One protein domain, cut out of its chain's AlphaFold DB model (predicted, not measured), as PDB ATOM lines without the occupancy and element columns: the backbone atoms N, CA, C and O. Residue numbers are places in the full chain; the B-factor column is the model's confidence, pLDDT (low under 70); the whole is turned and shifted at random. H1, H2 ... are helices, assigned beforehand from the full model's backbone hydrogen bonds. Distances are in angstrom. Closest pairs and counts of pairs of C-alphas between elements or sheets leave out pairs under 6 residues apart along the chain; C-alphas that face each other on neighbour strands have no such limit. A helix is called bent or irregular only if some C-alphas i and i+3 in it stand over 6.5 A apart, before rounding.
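AT A GLANCE: This is residues 613 to 630 and 643 to 725 of the 1017 residues of a protein of Operophtera brumata (winter moth) (UniProt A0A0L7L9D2). The longest helix, H5, folds back beside H4 as an open hairpin, and H4 is the middle of the domain, with H1 packed steeply on its residues 674 to 679. H3 and H6 pair with each other near the first residues of H4, and H2 makes a corner with H3, touching no helix; the helices meet through few contacts. The printed part has 101 residues with six named helices, H1 to H6 in chain order, and no named strand, and its class is all helix. The whole is compact, with a radius of gyration of the C-alphas of 14.2 A, and rounded, spanning 36 by 35 by 22 A.

HOW THE PARTS SIT: Begin at H5, residues 686 to 702, and look from Arg 696 toward H4, residues 669 to 680. They touch and form a helical hairpin at a shallow tilt of 23 degrees, opposite ways; the closest C-alphas, of Trp 670 and Arg 696, are 6.6 A apart, and H4 touches H5 with residues 669 to 670 alone, as H5 touches H4 with residues 696 to 700 alone. H1, residues 613 to 619, touches H4 the same way at a steep tilt of 69.9 degrees, only just short of about perpendicular; the closest C-alphas, of Arg 617 and Asn 675, are 5.5 A apart. H3, residues 653 to 666, is close to H4 but not clearly touching, with the closest C-alphas, of Thr 664 and Val 672, 6.2 A apart. With residues 660 to 665 alone, H3 touches H6, residues 709 to 719, at a shallow tilt of 20 degrees, opposite ways; the closest C-alphas, of Lys 661 and Leu 719, are 6.6 A apart. H2, residues 643 to 651, is close to H3 but not clearly touching, with the closest C-alphas, of Arg 649 and Phe 656, 5.7 A apart. H5 and H6 are apart, and so are H3 and H5. The helix packing is mostly aligned, but only just: 2 of 3 pairs that touch are at a shallow tilt. Every O i to N i+4 pair is within hydrogen-bond range in H1, H2, H3 and H4, against 11 of 13 in H5 and 4 of 7 in H6.

IN THESE COORDINATES: Find C-alpha 686 at (138.088, 103.240, 201.615); from there H5 runs 24.2 A to C-alpha 702 at (129.162, 125.556, 204.642). H3 is 19.9 A long, H4 16.1 A, H6 14.8 A, H2 12.3 A and H1 10.0 A. H1 begins at C-alpha 613, at (136.341, 119.398, 182.908), and H6 ends at C-alpha 719, at (147.410, 126.667, 194.596). H6 is irregular: C-alphas 714 and 717 are 7.9 A apart.

THE WHOLE: The two C-alphas farthest apart, of Ala 651 and Ala 705, are 39.2 A apart. Residues 631 to 642 are cut out, and C-alphas 630 and 643 are 19.1 A apart across the cut, which lies in the link from H1 to H2. Of the links that are printed whole, H2 to H3, H3 to H4 and H4 to H5 are tight, and H5 to H6, six residues, is short. The mean pLDDT of the printed part is 71.7; look for values under 70 at residues 624, 626 to 627 and 684 to 725.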
ATOM      1  N   LEU A 613     136.767 119.520 181.508       88.94
ATOM      2  CA  LEU A 613     136.341 119.398 182.908       88.94
ATOM      3  C   LEU A 613     134.872 118.960 183.029       88.94
ATOM      4  O   LEU A 613     134.560 118.084 183.841       88.94
ATOM      5  N   ARG A 614     133.976 119.512 182.198       88.12
ATOM      6  CA  ARG A 614     132.552 119.145 182.144       88.12
ATOM      7  C   ARG A 614     132.352 117.688 181.713       88.12
ATOM      8  O   ARG A 614     131.565 116.974 182.341       88.12
ATOM      9  N   LEU A 615     133.084 117.229 180.695       89.88
ATOM     10  CA  LEU A 615     133.039 115.844 180.216       89.88
ATOM     11  C   LEU A 615     133.609 114.870 181.258       89.88
ATOM     12  O   LEU A 615     132.942 113.894 181.603       89.88
ATOM     13  N   LEU A 616     134.776 115.164 181.844       88.75
ATOM     14  CA  LEU A 616     135.359 114.356 182.925       88.75
ATOM     15  C   LEU A 616     134.410 114.234 184.125       88.75
ATOM     16  O   LEU A 616     134.203 113.127 184.623       88.75
ATOM     17  N   ARG A 617     133.778 115.335 184.554       87.38
ATOM     18  CA  ARG A 617     132.785 115.329 185.642       87.38
ATOM     19  C   ARG A 617     131.599 114.403 185.356       87.38
ATOM     20  O   ARG A 617     131.150 113.711 186.267       87.38
ATOM     21  N   GLN A 618     131.108 114.371 184.117       86.75
ATOM     22  CA  GLN A 618     129.990 113.512 183.713       86.75
ATOM     23  C   GLN A 618     130.397 112.031 183.580       86.75
ATOM     24  O   GLN A 618     129.624 111.156 183.966       86.75
ATOM     25  N   LEU A 619     131.610 111.726 183.096       87.81
ATOM     26  CA  LEU A 619     132.139 110.352 183.121       87.81
ATOM     27  C   LEU A 619     132.369 109.872 184.569       87.81
ATOM     28  O   LEU A 619     132.167 108.695 184.878       87.81
ATOM     29  N   GLY A 620     132.762 110.787 185.458       83.38
ATOM     30  CA  GLY A 620     133.046 110.541 186.868       83.38
ATOM     31  C   GLY A 620     134.422 109.912 187.105       83.38
ATOM     32  O   GLY A 620     135.347 110.073 186.312       83.38
ATOM     33  N   CYS A 621     134.591 109.206 188.224       84.06
ATOM     34  CA  CYS A 621     135.858 108.560 188.578       84.06
ATOM     35  C   CYS A 621     135.913 107.078 188.160       84.06
ATOM     36  O   CYS A 621     134.897 106.383 188.100       84.06
ATOM     37  N   SER A 622     137.130 106.568 187.959       78.56
ATOM     38  CA  SER A 622     137.443 105.160 187.642       78.56
ATOM     39  C   SER A 622     136.899 104.157 188.663       78.56
ATOM     40  O   SER A 622     136.513 103.048 188.305       78.56
ATOM     41  N   HIS A 623     136.791 104.557 189.931       74.44
ATOM     42  CA  HIS A 623     136.254 103.718 191.010       74.44
ATOM     43  C   HIS A 623     134.712 103.685 191.040       74.44
ATOM     44  O   HIS A 623     134.111 103.012 191.878       74.44
ATOM     45  N   GLY A 624     134.048 104.374 190.104       68.56
ATOM     46  CA  GLY A 624     132.611 104.251 189.885       68.56
ATOM     47  C   GLY A 624     131.751 104.864 190.995       68.56
ATOM     48  O   GLY A 624     130.653 104.361 191.247       68.56
ATOM     49  N   CYS A 625     132.243 105.884 191.703       74.19
ATOM     50  CA  CYS A 625     131.534 106.513 192.818       74.19
ATOM     51  C   CYS A 625     130.331 107.352 192.346       74.19
ATOM     52  O   CYS A 625     130.369 108.013 191.308       74.19
ATOM     53  N   SER A 626     129.279 107.407 193.168       66.56
ATOM     54  CA  SER A 626     128.042 108.170 192.926       66.56
ATOM     55  C   SER A 626     127.315 107.816 191.612       66.56
ATOM     56  O   SER A 626     126.623 106.804 191.573       66.56
ATOM     57  N   LYS A 627     127.439 108.641 190.563       65.25
ATOM     58  CA  LYS A 627     126.794 108.478 189.246       65.25
ATOM     59  C   LYS A 627     127.765 108.099 188.114       65.25
ATOM     60  O   LYS A 627     127.340 108.041 186.965       65.25
ATOM     61  N   ALA A 628     129.047 107.884 188.420       75.25
ATOM     62  CA  ALA A 628     130.096 107.670 187.424       75.25
ATOM     63  C   ALA A 628     129.797 106.492 186.474       75.25
ATOM     64  O   ALA A 628     129.377 105.413 186.907       75.25
ATOM     65  N   LEU A 629     130.053 106.699 185.181       78.94
ATOM     66  CA  LEU A 629     129.771 105.738 184.119       78.94
ATOM     67  C   LEU A 629     130.800 104.596 184.149       78.94
ATOM     68  O   LEU A 629     132.012 104.809 184.055       78.94
ATOM     69  N   ARG A 630     130.305 103.361 184.295       80.00
ATOM     70  CA  ARG A 630     131.119 102.141 184.405       80.00
ATOM     71  C   ARG A 630     131.086 101.345 183.102       80.00
ATOM     72  O   ARG A 630     130.012 101.069 182.579       80.00
ATOM     73  N   ASN A 643     144.440 112.636 179.027       91.38
ATOM     74  CA  ASN A 643     145.582 112.880 178.147       91.38
ATOM     75  C   ASN A 643     145.445 114.244 177.457       91.38
ATOM     76  O   ASN A 643     146.337 115.071 177.635       91.38
ATOM     77  N   THR A 644     144.292 114.558 176.858       91.00
ATOM     78  CA  THR A 644     143.995 115.889 176.292       91.00
ATOM     79  C   THR A 644     144.227 117.003 177.323       91.00
ATOM     80  O   THR A 644     144.876 118.009 177.046       91.00
ATOM     81  N   LEU A 645     143.785 116.807 178.576       90.00
ATOM     82  CA  LEU A 645     144.006 117.769 179.665       90.00
ATOM     83  C   LEU A 645     145.486 117.877 180.098       90.00
ATOM     84  O   LEU A 645     145.923 118.941 180.547       90.00
ATOM     85  N   ARG A 646     146.276 116.800 179.964       87.31
ATOM     86  CA  ARG A 646     147.735 116.815 180.183       87.31
ATOM     87  C   ARG A 646     148.436 117.597 179.071       87.31
ATOM     88  O   ARG A 646     149.313 118.402 179.375       87.31
ATOM     89  N   GLU A 647     148.027 117.387 177.826       89.25
ATOM     90  CA  GLU A 647     148.565 118.056 176.639       89.25
ATOM     91  C   GLU A 647     148.269 119.561 176.663       89.25
ATOM     92  O   GLU A 647     149.195 120.370 176.552       89.25
ATOM     93  N   LEU A 648     147.025 119.944 176.974       87.50
ATOM     94  CA  LEU A 648     146.615 121.334 177.191       87.50
ATOM     95  C   LEU A 648     147.435 122.016 178.303       87.50
ATOM     96  O   LEU A 648     147.839 123.177 178.164       87.50
ATOM     97  N   ARG A 649     147.747 121.299 179.397       84.75
ATOM     98  CA  ARG A 649     148.666 121.797 180.435       84.75
ATOM     99  C   ARG A 649     150.079 121.997 179.884       84.75
ATOM    100  O   ARG A 649     150.689 123.016 180.194       84.75
ATOM    101  N   THR A 650     150.619 121.051 179.110       86.31
ATOM    102  CA  THR A 650     151.969 121.192 178.533       86.31
ATOM    103  C   THR A 650     152.060 122.285 177.470       86.31
ATOM    104  O   THR A 650     153.119 122.890 177.343       86.31
ATOM    105  N   ALA A 651     150.962 122.597 176.774       85.12
ATOM    106  CA  ALA A 651     150.901 123.698 175.817       85.12
ATOM    107  C   ALA A 651     150.984 125.080 176.493       85.12
ATOM    108  O   ALA A 651     151.640 125.975 175.966       85.12
ATOM    109  N   CYS A 652     150.355 125.277 177.664       83.38
ATOM    110  CA  CYS A 652     150.479 126.536 178.409       83.38
ATOM    111  C   CYS A 652     150.248 126.388 179.929       83.38
ATOM    112  O   CYS A 652     149.155 126.630 180.445       83.38
ATOM    113  N   VAL A 653     151.308 126.062 180.678       81.75
ATOM    114  CA  VAL A 653     151.257 125.937 182.152       81.75
ATOM    115  C   VAL A 653     150.754 127.212 182.866       81.75
ATOM    116  O   VAL A 653     149.973 127.063 183.814       81.75
ATOM    117  N   PRO A 654     151.114 128.451 182.454       79.56
ATOM    118  CA  PRO A 654     150.591 129.665 183.084       79.56
ATOM    119  C   PRO A 654     149.067 129.798 182.968       79.56
ATOM    120  O   PRO A 654     148.401 129.958 183.991       79.56
ATOM    121  N   LYS A 655     148.496 129.646 181.761       81.31
ATOM    122  CA  LYS A 655     147.039 129.717 181.540       81.31
ATOM    123  C   LYS A 655     146.306 128.601 182.292       81.31
ATOM    124  O   LYS A 655     145.325 128.873 182.982       81.31
ATOM    125  N   PHE A 656     146.836 127.373 182.274       84.19
ATOM    126  CA  PHE A 656     146.311 126.261 183.081       84.19
ATOM    127  C   PHE A 656     146.220 126.617 184.574       84.19
ATOM    128  O   PHE A 656     145.200 126.391 185.229       84.19
ATOM    129  N   THR A 657     147.286 127.215 185.112       79.75
ATOM    130  CA  THR A 657     147.388 127.605 186.523       79.75
ATOM    131  C   THR A 657     146.430 128.741 186.871       79.75
ATOM    132  O   THR A 657     145.745 128.654 187.890       79.75
ATOM    133  N   VAL A 658     146.313 129.766 186.019       82.69
ATOM    134  CA  VAL A 658     145.316 130.839 186.183       82.69
ATOM    135  C   VAL A 658     143.904 130.251 186.236       82.69
ATOM    136  O   VAL A 658     143.174 130.523 187.189       82.69
ATOM    137  N   ARG A 659     143.534 129.359 185.309       82.56
ATOM    138  CA  ARG A 659     142.178 128.787 185.286       82.56
ATOM    139  C   ARG A 659     141.876 127.875 186.481       82.56
ATOM    140  O   ARG A 659     140.744 127.863 186.966       82.56
ATOM    141  N   LEU A 660     142.868 127.158 187.024       81.56
ATOM    142  CA  LEU A 660     142.711 126.425 188.292       81.56
ATOM    143  C   LEU A 660     142.539 127.364 189.502       81.56
ATOM    144  O   LEU A 660     141.723 127.075 190.388       81.56
ATOM    145  N   LYS A 661     143.257 128.496 189.535       77.31
ATOM    146  CA  LYS A 661     143.087 129.546 190.557       77.31
ATOM    147  C   LYS A 661     141.688 130.166 190.494       77.31
ATOM    148  O   LYS A 661     141.034 130.307 191.522       77.31
ATOM    149  N   GLU A 662     141.186 130.470 189.299       80.94
ATOM    150  CA  GLU A 662     139.812 130.951 189.101       80.94
ATOM    151  C   GLU A 662     138.765 129.922 189.532       80.94
ATOM    152  O   GLU A 662     137.839 130.261 190.268       80.94
ATOM    153  N   MET A 663     138.921 128.657 189.124       78.56
ATOM    154  CA  MET A 663     137.993 127.582 189.484       78.56
ATOM    155  C   MET A 663     137.903 127.420 191.009       78.56
ATOM    156  O   MET A 663     136.806 127.365 191.556       78.56
ATOM    157  N   THR A 664     139.033 127.400 191.718       73.06
ATOM    158  CA  THR A 664     139.056 127.281 193.191       73.06
ATOM    159  C   THR A 664     138.548 128.541 193.913       73.06
ATOM    160  O   THR A 664     137.912 128.424 194.966       73.06
ATOM    161  N   LYS A 665     138.774 129.740 193.354       72.50
ATOM    162  CA  LYS A 665     138.296 131.025 193.899       72.50
ATOM    163  C   LYS A 665     136.784 131.205 193.706       72.50
ATOM    164  O   LYS A 665     136.076 131.462 194.682       72.50
ATOM    165  N   TYR A 666     136.293 131.047 192.476       78.00
ATOM    166  CA  TYR A 666     134.951 131.463 192.058       78.00
ATOM    167  C   TYR A 666     133.942 130.311 191.921       78.00
ATOM    168  O   TYR A 666     132.817 130.440 192.412       78.00
ATOM    169  N   ALA A 667     134.313 129.176 191.314       74.75
ATOM    170  CA  ALA A 667     133.371 128.071 191.092       74.75
ATOM    171  C   ALA A 667     132.908 127.454 192.430       74.75
ATOM    172  O   ALA A 667     133.632 127.508 193.431       74.75
ATOM    173  N   PRO A 668     131.687 126.905 192.533       76.94
ATOM    174  CA  PRO A 668     131.196 126.360 193.792       76.94
ATOM    175  C   PRO A 668     132.013 125.149 194.271       76.94
ATOM    176  O   PRO A 668     132.436 124.304 193.489       76.94
ATOM    177  N   ILE A 669     132.211 125.029 195.587       73.19
ATOM    178  CA  ILE A 669     133.192 124.089 196.167       73.19
ATOM    179  C   ILE A 669     132.892 122.619 195.808       73.19
ATOM    180  O   ILE A 669     133.812 121.829 195.612       73.19
ATOM    181  N   TRP A 670     131.614 122.244 195.670       76.56
ATOM    182  CA  TRP A 670     131.228 120.894 195.239       76.56
ATOM    183  C   TRP A 670     131.650 120.587 193.796       76.56
ATOM    184  O   TRP A 670     132.021 119.455 193.514       76.56
ATOM    185  N   GLU A 671     131.648 121.583 192.909       80.69
ATOM    186  CA  GLU A 671     132.101 121.469 191.520       80.69
ATOM    187  C   GLU A 671     133.627 121.394 191.439       80.69
ATOM    188  O   GLU A 671     134.154 120.539 190.733       80.69
ATOM    189  N   VAL A 672     134.339 122.204 192.232       80.56
ATOM    190  CA  VAL A 672     135.801 122.095 192.380       80.56
ATOM    191  C   VAL A 672     136.187 120.675 192.818       80.56
ATOM    192  O   VAL A 672     137.078 120.065 192.229       80.56
ATOM    193  N   LEU A 673     135.484 120.120 193.812       78.25
ATOM    194  CA  LEU A 673     135.720 118.757 194.287       78.25
ATOM    195  C   LEU A 673     135.298 117.676 193.287       78.25
ATOM    196  O   LEU A 673     136.047 116.717 193.135       78.25
ATOM    197  N   ASP A 674     134.162 117.809 192.596       81.50
ATOM    198  CA  ASP A 674     133.740 116.852 191.561       81.50
ATOM    199  C   ASP A 674     134.745 116.800 190.402       81.50
ATOM    200  O   ASP A 674     135.139 115.714 189.973       81.50
ATOM    201  N   ASN A 675     135.223 117.963 189.948       83.94
ATOM    202  CA  ASN A 675     136.236 118.072 188.901       83.94
ATOM    203  C   ASN A 675     137.552 117.400 189.346       83.94
ATOM    204  O   ASN A 675     138.070 116.524 188.650       83.94
ATOM    205  N   LEU A 676     138.066 117.735 190.538       81.88
ATOM    206  CA  LEU A 676     139.280 117.119 191.095       81.88
ATOM    207  C   LEU A 676     139.121 115.605 191.330       81.88
ATOM    208  O   LEU A 676     140.058 114.844 191.095       81.88
ATOM    209  N   HIS A 677     137.943 115.150 191.760       82.81
ATOM    210  CA  HIS A 677     137.644 113.738 192.010       82.81
ATOM    211  C   HIS A 677     137.551 112.920 190.713       82.81
ATOM    212  O   HIS A 677     138.045 111.792 190.675       82.81
ATOM    213  N   ALA A 678     136.987 113.481 189.639       84.00
ATOM    214  CA  ALA A 678     136.985 112.852 188.318       84.00
ATOM    215  C   ALA A 678     138.403 112.750 187.723       84.00
ATOM    216  O   ALA A 678     138.808 111.678 187.256       84.00
ATOM    217  N   ILE A 679     139.194 113.829 187.808       82.06
ATOM    218  CA  ILE A 679     140.588 113.853 187.335       82.06
ATOM    219  C   ILE A 679     141.440 112.840 188.110       82.06
ATOM    220  O   ILE A 679     142.012 111.940 187.499       82.06
ATOM    221  N   ILE A 680     141.515 112.981 189.439       80.69
ATOM    222  CA  ILE A 680     142.518 112.311 190.286       80.69
ATOM    223  C   ILE A 680     142.055 110.919 190.741       80.69
ATOM    224  O   ILE A 680     142.884 110.038 190.943       80.69
ATOM    225  N   GLY A 681     140.747 110.691 190.915       75.12
ATOM    226  CA  GLY A 681     140.224 109.397 191.369       75.12
ATOM    227  C   GLY A 681     140.637 109.013 192.795       75.12
ATOM    228  O   GLY A 681     140.702 107.829 193.106       75.12
ATOM    229  N   PHE A 682     140.904 109.992 193.671       75.19
ATOM    230  CA  PHE A 682     141.480 109.785 195.014       75.19
ATOM    231  C   PHE A 682     140.671 108.866 195.951       75.19
ATOM    232  O   PHE A 682     141.192 108.434 196.968       75.19
ATOM    233  N   CYS A 683     139.441 108.512 195.579       72.62
ATOM    234  CA  CYS A 683     138.560 107.517 196.197       72.62
ATOM    235  C   CYS A 683     138.998 106.043 196.059       72.62
ATOM    236  O   CYS A 683     138.188 105.147 196.297       72.62
ATOM    237  N   ALA A 684     140.236 105.767 195.646       66.94
ATOM    238  CA  ALA A 684     140.783 104.410 195.588       66.94
ATOM    239  C   ALA A 684     140.905 103.751 196.981       66.94
ATOM    240  O   ALA A 684     140.853 102.528 197.091       66.94
ATOM    241  N   ASP A 685     141.050 104.558 198.037       68.00
ATOM    242  CA  ASP A 685     141.194 104.113 199.425       68.00
ATOM    243  C   ASP A 685     139.853 104.247 200.187       68.00
ATOM    244  O   ASP A 685     139.300 105.353 200.233       68.00
ATOM    245  N   PRO A 686     139.331 103.183 200.838       59.03
ATOM    246  CA  PRO A 686     138.088 103.240 201.615       59.03
ATOM    247  C   PRO A 686     138.031 104.351 202.677       59.03
ATOM    248  O   PRO A 686     136.955 104.897 202.923       59.03
ATOM    249  N   SER A 687     139.170 104.726 203.272       61.59
ATOM    250  CA  SER A 687     139.267 105.805 204.268       61.59
ATOM    251  C   SER A 687     139.087 107.204 203.663       61.59
ATOM    252  O   SER A 687     138.594 108.117 204.326       61.59
ATOM    253  N   THR A 688     139.423 107.374 202.382       63.44
ATOM    254  CA  THR A 688     139.205 108.633 201.653       63.44
ATOM    255  C   THR A 688     137.788 108.744 201.097       63.44
ATOM    256  O   THR A 688     137.304 109.855 200.903       63.44
ATOM    257  N   VAL A 689     137.090 107.622 200.868       63.44
ATOM    258  CA  VAL A 689     135.701 107.608 200.375       63.44
ATOM    259  C   VAL A 689     134.730 108.140 201.428       63.44
ATOM    260  O   VAL A 689     133.873 108.964 201.102       63.44
ATOM    261  N   THR A 690     134.867 107.711 202.685       61.75
ATOM    262  CA  THR A 690     134.060 108.234 203.800       61.75
ATOM    263  C   THR A 690     134.353 109.712 204.030       61.75
ATOM    264  O   THR A 690     133.429 110.523 203.996       61.75
ATOM    265  N   LEU A 691     135.635 110.082 204.124       63.84
ATOM    266  CA  LEU A 691     136.057 111.473 204.275       63.84
ATOM    267  C   LEU A 691     135.584 112.352 203.104       63.84
ATOM    268  O   LEU A 691     135.146 113.472 203.329       63.84
ATOM    269  N   TYR A 692     135.574 111.851 201.865       66.12
ATOM    270  CA  TYR A 692     135.006 112.556 200.710       66.12
ATOM    271  C   TYR A 692     133.493 112.771 200.832       66.12
ATOM    272  O   TYR A 692     133.001 113.862 200.541       66.12
ATOM    273  N   MET A 693     132.745 111.757 201.279       64.94
ATOM    274  CA  MET A 693     131.300 111.871 201.501       64.94
ATOM    275  C   MET A 693     130.980 112.878 202.614       64.94
ATOM    276  O   MET A 693     130.090 113.713 202.439       64.94
ATOM    277  N   GLU A 694     131.729 112.843 203.716       62.94
ATOM    278  CA  GLU A 694     131.605 113.769 204.846       62.94
ATOM    279  C   GLU A 694     132.005 115.197 204.460       62.94
ATOM    280  O   GLU A 694     131.242 116.127 204.705       62.94
ATOM    281  N   VAL A 695     133.135 115.383 203.770       66.12
ATOM    282  CA  VAL A 695     133.584 116.685 203.250       66.12
ATOM    283  C   VAL A 695     132.574 117.255 202.251       66.12
ATOM    284  O   VAL A 695     132.248 118.439 202.327       66.12
ATOM    285  N   ARG A 696     131.987 116.435 201.369       66.31
ATOM    286  CA  ARG A 696     130.921 116.876 200.452       66.31
ATOM    287  C   ARG A 696     129.665 117.330 201.203       66.31
ATOM    288  O   ARG A 696     129.076 118.347 200.840       66.31
ATOM    289  N   GLN A 697     129.254 116.607 202.246       64.88
ATOM    290  CA  GLN A 697     128.113 116.990 203.091       64.88
ATOM    291  C   GLN A 697     128.408 118.272 203.886       64.88
ATOM    292  O   GLN A 697     127.604 119.203 203.870       64.88
ATOM    293  N   LEU A 698     129.590 118.361 204.499       61.12
ATOM    294  CA  LEU A 698     130.065 119.526 205.243       61.12
ATOM    295  C   LEU A 698     130.150 120.776 204.359       61.12
ATOM    296  O   LEU A 698     129.760 121.852 204.794       61.12
ATOM    297  N   LEU A 699     130.604 120.657 203.111       62.34
ATOM    298  CA  LEU A 699     130.721 121.798 202.200       62.34
ATOM    299  C   LEU A 699     129.380 122.208 201.577       62.34
ATOM    300  O   LEU A 699     129.152 123.401 201.374       62.34
ATOM    301  N   ASN A 700     128.455 121.263 201.378       60.34
ATOM    302  CA  ASN A 700     127.052 121.579 201.088       60.34
ATOM    303  C   ASN A 700     126.366 122.324 202.250       60.34
ATOM    304  O   ASN A 700     125.466 123.117 201.997       60.34
ATOM    305  N   TYR A 701     126.808 122.108 203.493       56.06
ATOM    306  CA  TYR A 701     126.357 122.850 204.676       56.06
ATOM    307  C   TYR A 701     127.068 124.213 204.824       56.06
ATOM    308  O   TYR A 701     126.419 125.231 205.043       56.06
ATOM    309  N   VAL A 702     128.389 124.291 204.606       54.84
ATOM    310  CA  VAL A 702     129.162 125.556 204.642       54.84
ATOM    311  C   VAL A 702     128.710 126.544 203.557       54.84
ATOM    312  O   VAL A 702     128.733 127.754 203.796       54.84
ATOM    313  N   ARG A 703     128.217 126.045 202.411       54.34
ATOM    314  CA  ARG A 703     127.506 126.817 201.369       54.34
ATOM    315  C   ARG A 703     126.418 127.731 201.937       54.34
ATOM    316  O   ARG A 703     126.208 128.814 201.401       54.34
ATOM    317  N   GLU A 704     125.732 127.297 202.989       51.50
ATOM    318  CA  GLU A 704     124.579 127.986 203.581       51.50
ATOM    319  C   GLU A 704     124.977 128.923 204.739       51.50
ATOM    320  O   GLU A 704     124.113 129.572 205.324       51.50
ATOM    321  N   ALA A 705     126.278 129.031 205.053       51.69
ATOM    322  CA  ALA A 705     126.790 129.821 206.176       51.69
ATOM    323  C   ALA A 705     127.908 130.817 205.804       51.69
ATOM    324  O   ALA A 705     127.758 132.015 206.039       51.69
ATOM    325  N   HIS A 706     129.040 130.359 205.249       54.53
ATOM    326  CA  HIS A 706     130.255 131.185 205.118       54.53
ATOM    327  C   HIS A 706     131.049 130.876 203.838       54.53
ATOM    328  O   HIS A 706     131.960 130.051 203.826       54.53
ATOM    329  N   GLY A 707     130.722 131.577 202.749       55.50
ATOM    330  CA  GLY A 707     131.197 131.231 201.403       55.50
ATOM    331  C   GLY A 707     132.627 131.638 201.016       55.50
ATOM    332  O   GLY A 707     133.087 131.160 199.984       55.50
ATOM    333  N   GLY A 708     133.311 132.508 201.771       57.44
ATOM    334  CA  GLY A 708     134.576 133.141 201.350       57.44
ATOM    335  C   GLY A 708     135.850 132.542 201.960       57.44
ATOM    336  O   GLY A 708     136.514 131.708 201.351       57.44
ATOM    337  N   GLN A 709     136.212 133.001 203.163       57.25
ATOM    338  CA  GLN A 709     137.555 132.843 203.754       57.25
ATOM    339  C   GLN A 709     138.042 131.386 203.879       57.25
ATOM    340  O   GLN A 709     139.221 131.115 203.664       57.25
ATOM    341  N   PHE A 710     137.145 130.431 204.145       56.78
ATOM    342  CA  PHE A 710     137.508 129.013 204.247       56.78
ATOM    343  C   PHE A 710     137.953 128.381 202.916       56.78
ATOM    344  O   PHE A 710     138.657 127.376 202.947       56.78
ATOM    345  N   ARG A 711     137.600 128.951 201.750       60.47
ATOM    346  CA  ARG A 711     137.969 128.390 200.435       60.47
ATOM    347  C   ARG A 711     139.471 128.426 200.182       60.47
ATOM    348  O   ARG A 711     140.054 127.411 199.825       60.47
ATOM    349  N   VAL A 712     140.088 129.591 200.386       56.41
ATOM    350  CA  VAL A 712     141.521 129.798 200.118       56.41
ATOM    351  C   VAL A 712     142.365 128.929 201.052       56.41
ATOM    352  O   VAL A 712     143.331 128.321 200.615       56.41
ATOM    353  N   VAL A 713     141.944 128.781 202.313       57.41
ATOM    354  CA  VAL A 713     142.607 127.904 203.293       57.41
ATOM    355  C   VAL A 713     142.410 126.415 202.970       57.41
ATOM    356  O   VAL A 713     143.317 125.623 203.196       57.41
ATOM    357  N   ALA A 714     141.257 126.017 202.419       59.78
ATOM    358  CA  ALA A 714     140.999 124.628 202.026       59.78
ATOM    359  C   ALA A 714     141.732 124.201 200.739       59.78
ATOM    360  O   ALA A 714     141.985 123.010 200.555       59.78
ATOM    361  N   PHE A 715     142.069 125.148 199.854       64.44
ATOM    362  CA  PHE A 715     142.719 124.876 198.566       64.44
ATOM    363  C   PHE A 715     144.157 125.409 198.440       64.44
ATOM    364  O   PHE A 715     144.763 125.193 197.394       64.44
ATOM    365  N   SER A 716     144.742 126.034 199.468       62.03
ATOM    366  CA  SER A 716     146.112 126.587 199.435       62.03
ATOM    367  C   SER A 716     147.147 125.596 198.899       62.03
ATOM    368  O   SER A 716     147.792 125.872 197.896       62.03
ATOM    369  N   ALA A 717     147.196 124.375 199.434       59.19
ATOM    370  CA  ALA A 717     148.131 123.342 198.974       59.19
ATOM    371  C   ALA A 717     147.964 122.932 197.486       59.19
ATOM    372  O   ALA A 717     148.895 122.384 196.893       59.19
ATOM    373  N   LEU A 718     146.802 123.185 196.869       58.47
ATOM    374  CA  LEU A 718     146.557 122.995 195.429       58.47
ATOM    375  C   LEU A 718     146.934 124.232 194.595       58.47
ATOM    376  O   LEU A 718     147.275 124.090 193.422       58.47
ATOM    377  N   LEU A 719     146.914 125.425 195.193       60.16
ATOM    378  CA  LEU A 719     147.410 126.667 194.596       60.16
ATOM    379  C   LEU A 719     148.951 126.653 194.576       60.16
ATOM    380  O   LEU A 719     149.552 126.726 193.505       60.16
ATOM    381  N   ASP A 720     149.579 126.401 195.729       56.94
ATOM    382  CA  ASP A 720     151.037 126.350 195.937       56.94
ATOM    383  C   ASP A 720     151.742 125.279 195.074       56.94
ATOM    384  O   ASP A 720     152.942 125.360 194.797       56.94
ATOM    385  N   THR A 721     151.014 124.236 194.654       56.31
ATOM    386  CA  THR A 721     151.531 123.174 193.770       56.31
ATOM    387  C   THR A 721     151.296 123.441 192.282       56.31
ATOM    388  O   THR A 721     151.974 122.829 191.454       56.31
ATOM    389  N   ALA A 722     150.407 124.374 191.927       49.47
ATOM    390  CA  ALA A 722     150.260 124.879 190.563       49.47
ATOM    391  C   ALA A 722     151.248 126.026 190.258       49.47
ATOM    392  O   ALA A 722     151.666 126.191 189.117       49.47
ATOM    393  N   GLU A 723     151.695 126.769 191.277       47.50
ATOM    394  CA  GLU A 723     152.632 127.901 191.148       47.50
ATOM    395  C   GLU A 723     154.108 127.533 190.912       47.50
ATOM    396  O   GLU A 723     154.953 128.422 190.861       47.50
ATOM    397  N   ARG A 724     154.456 126.252 190.740       45.56
ATOM    398  CA  ARG A 724     155.843 125.833 190.465       45.56
ATOM    399  C   ARG A 724     156.116 125.756 188.953       45.56
ATOM    400  O   ARG A 724     155.762 124.738 188.350       45.56
ATOM    401  N   PRO A 725     156.760 126.763 188.323       38.75
ATOM    402  CA  PRO A 725     157.322 126.597 186.985       38.75
ATOM    403  C   PRO A 725     158.473 125.581 187.025       38.75
ATOM    404  O   PRO A 725     159.110 125.394 188.061       38.75
TER     405      PRO A 725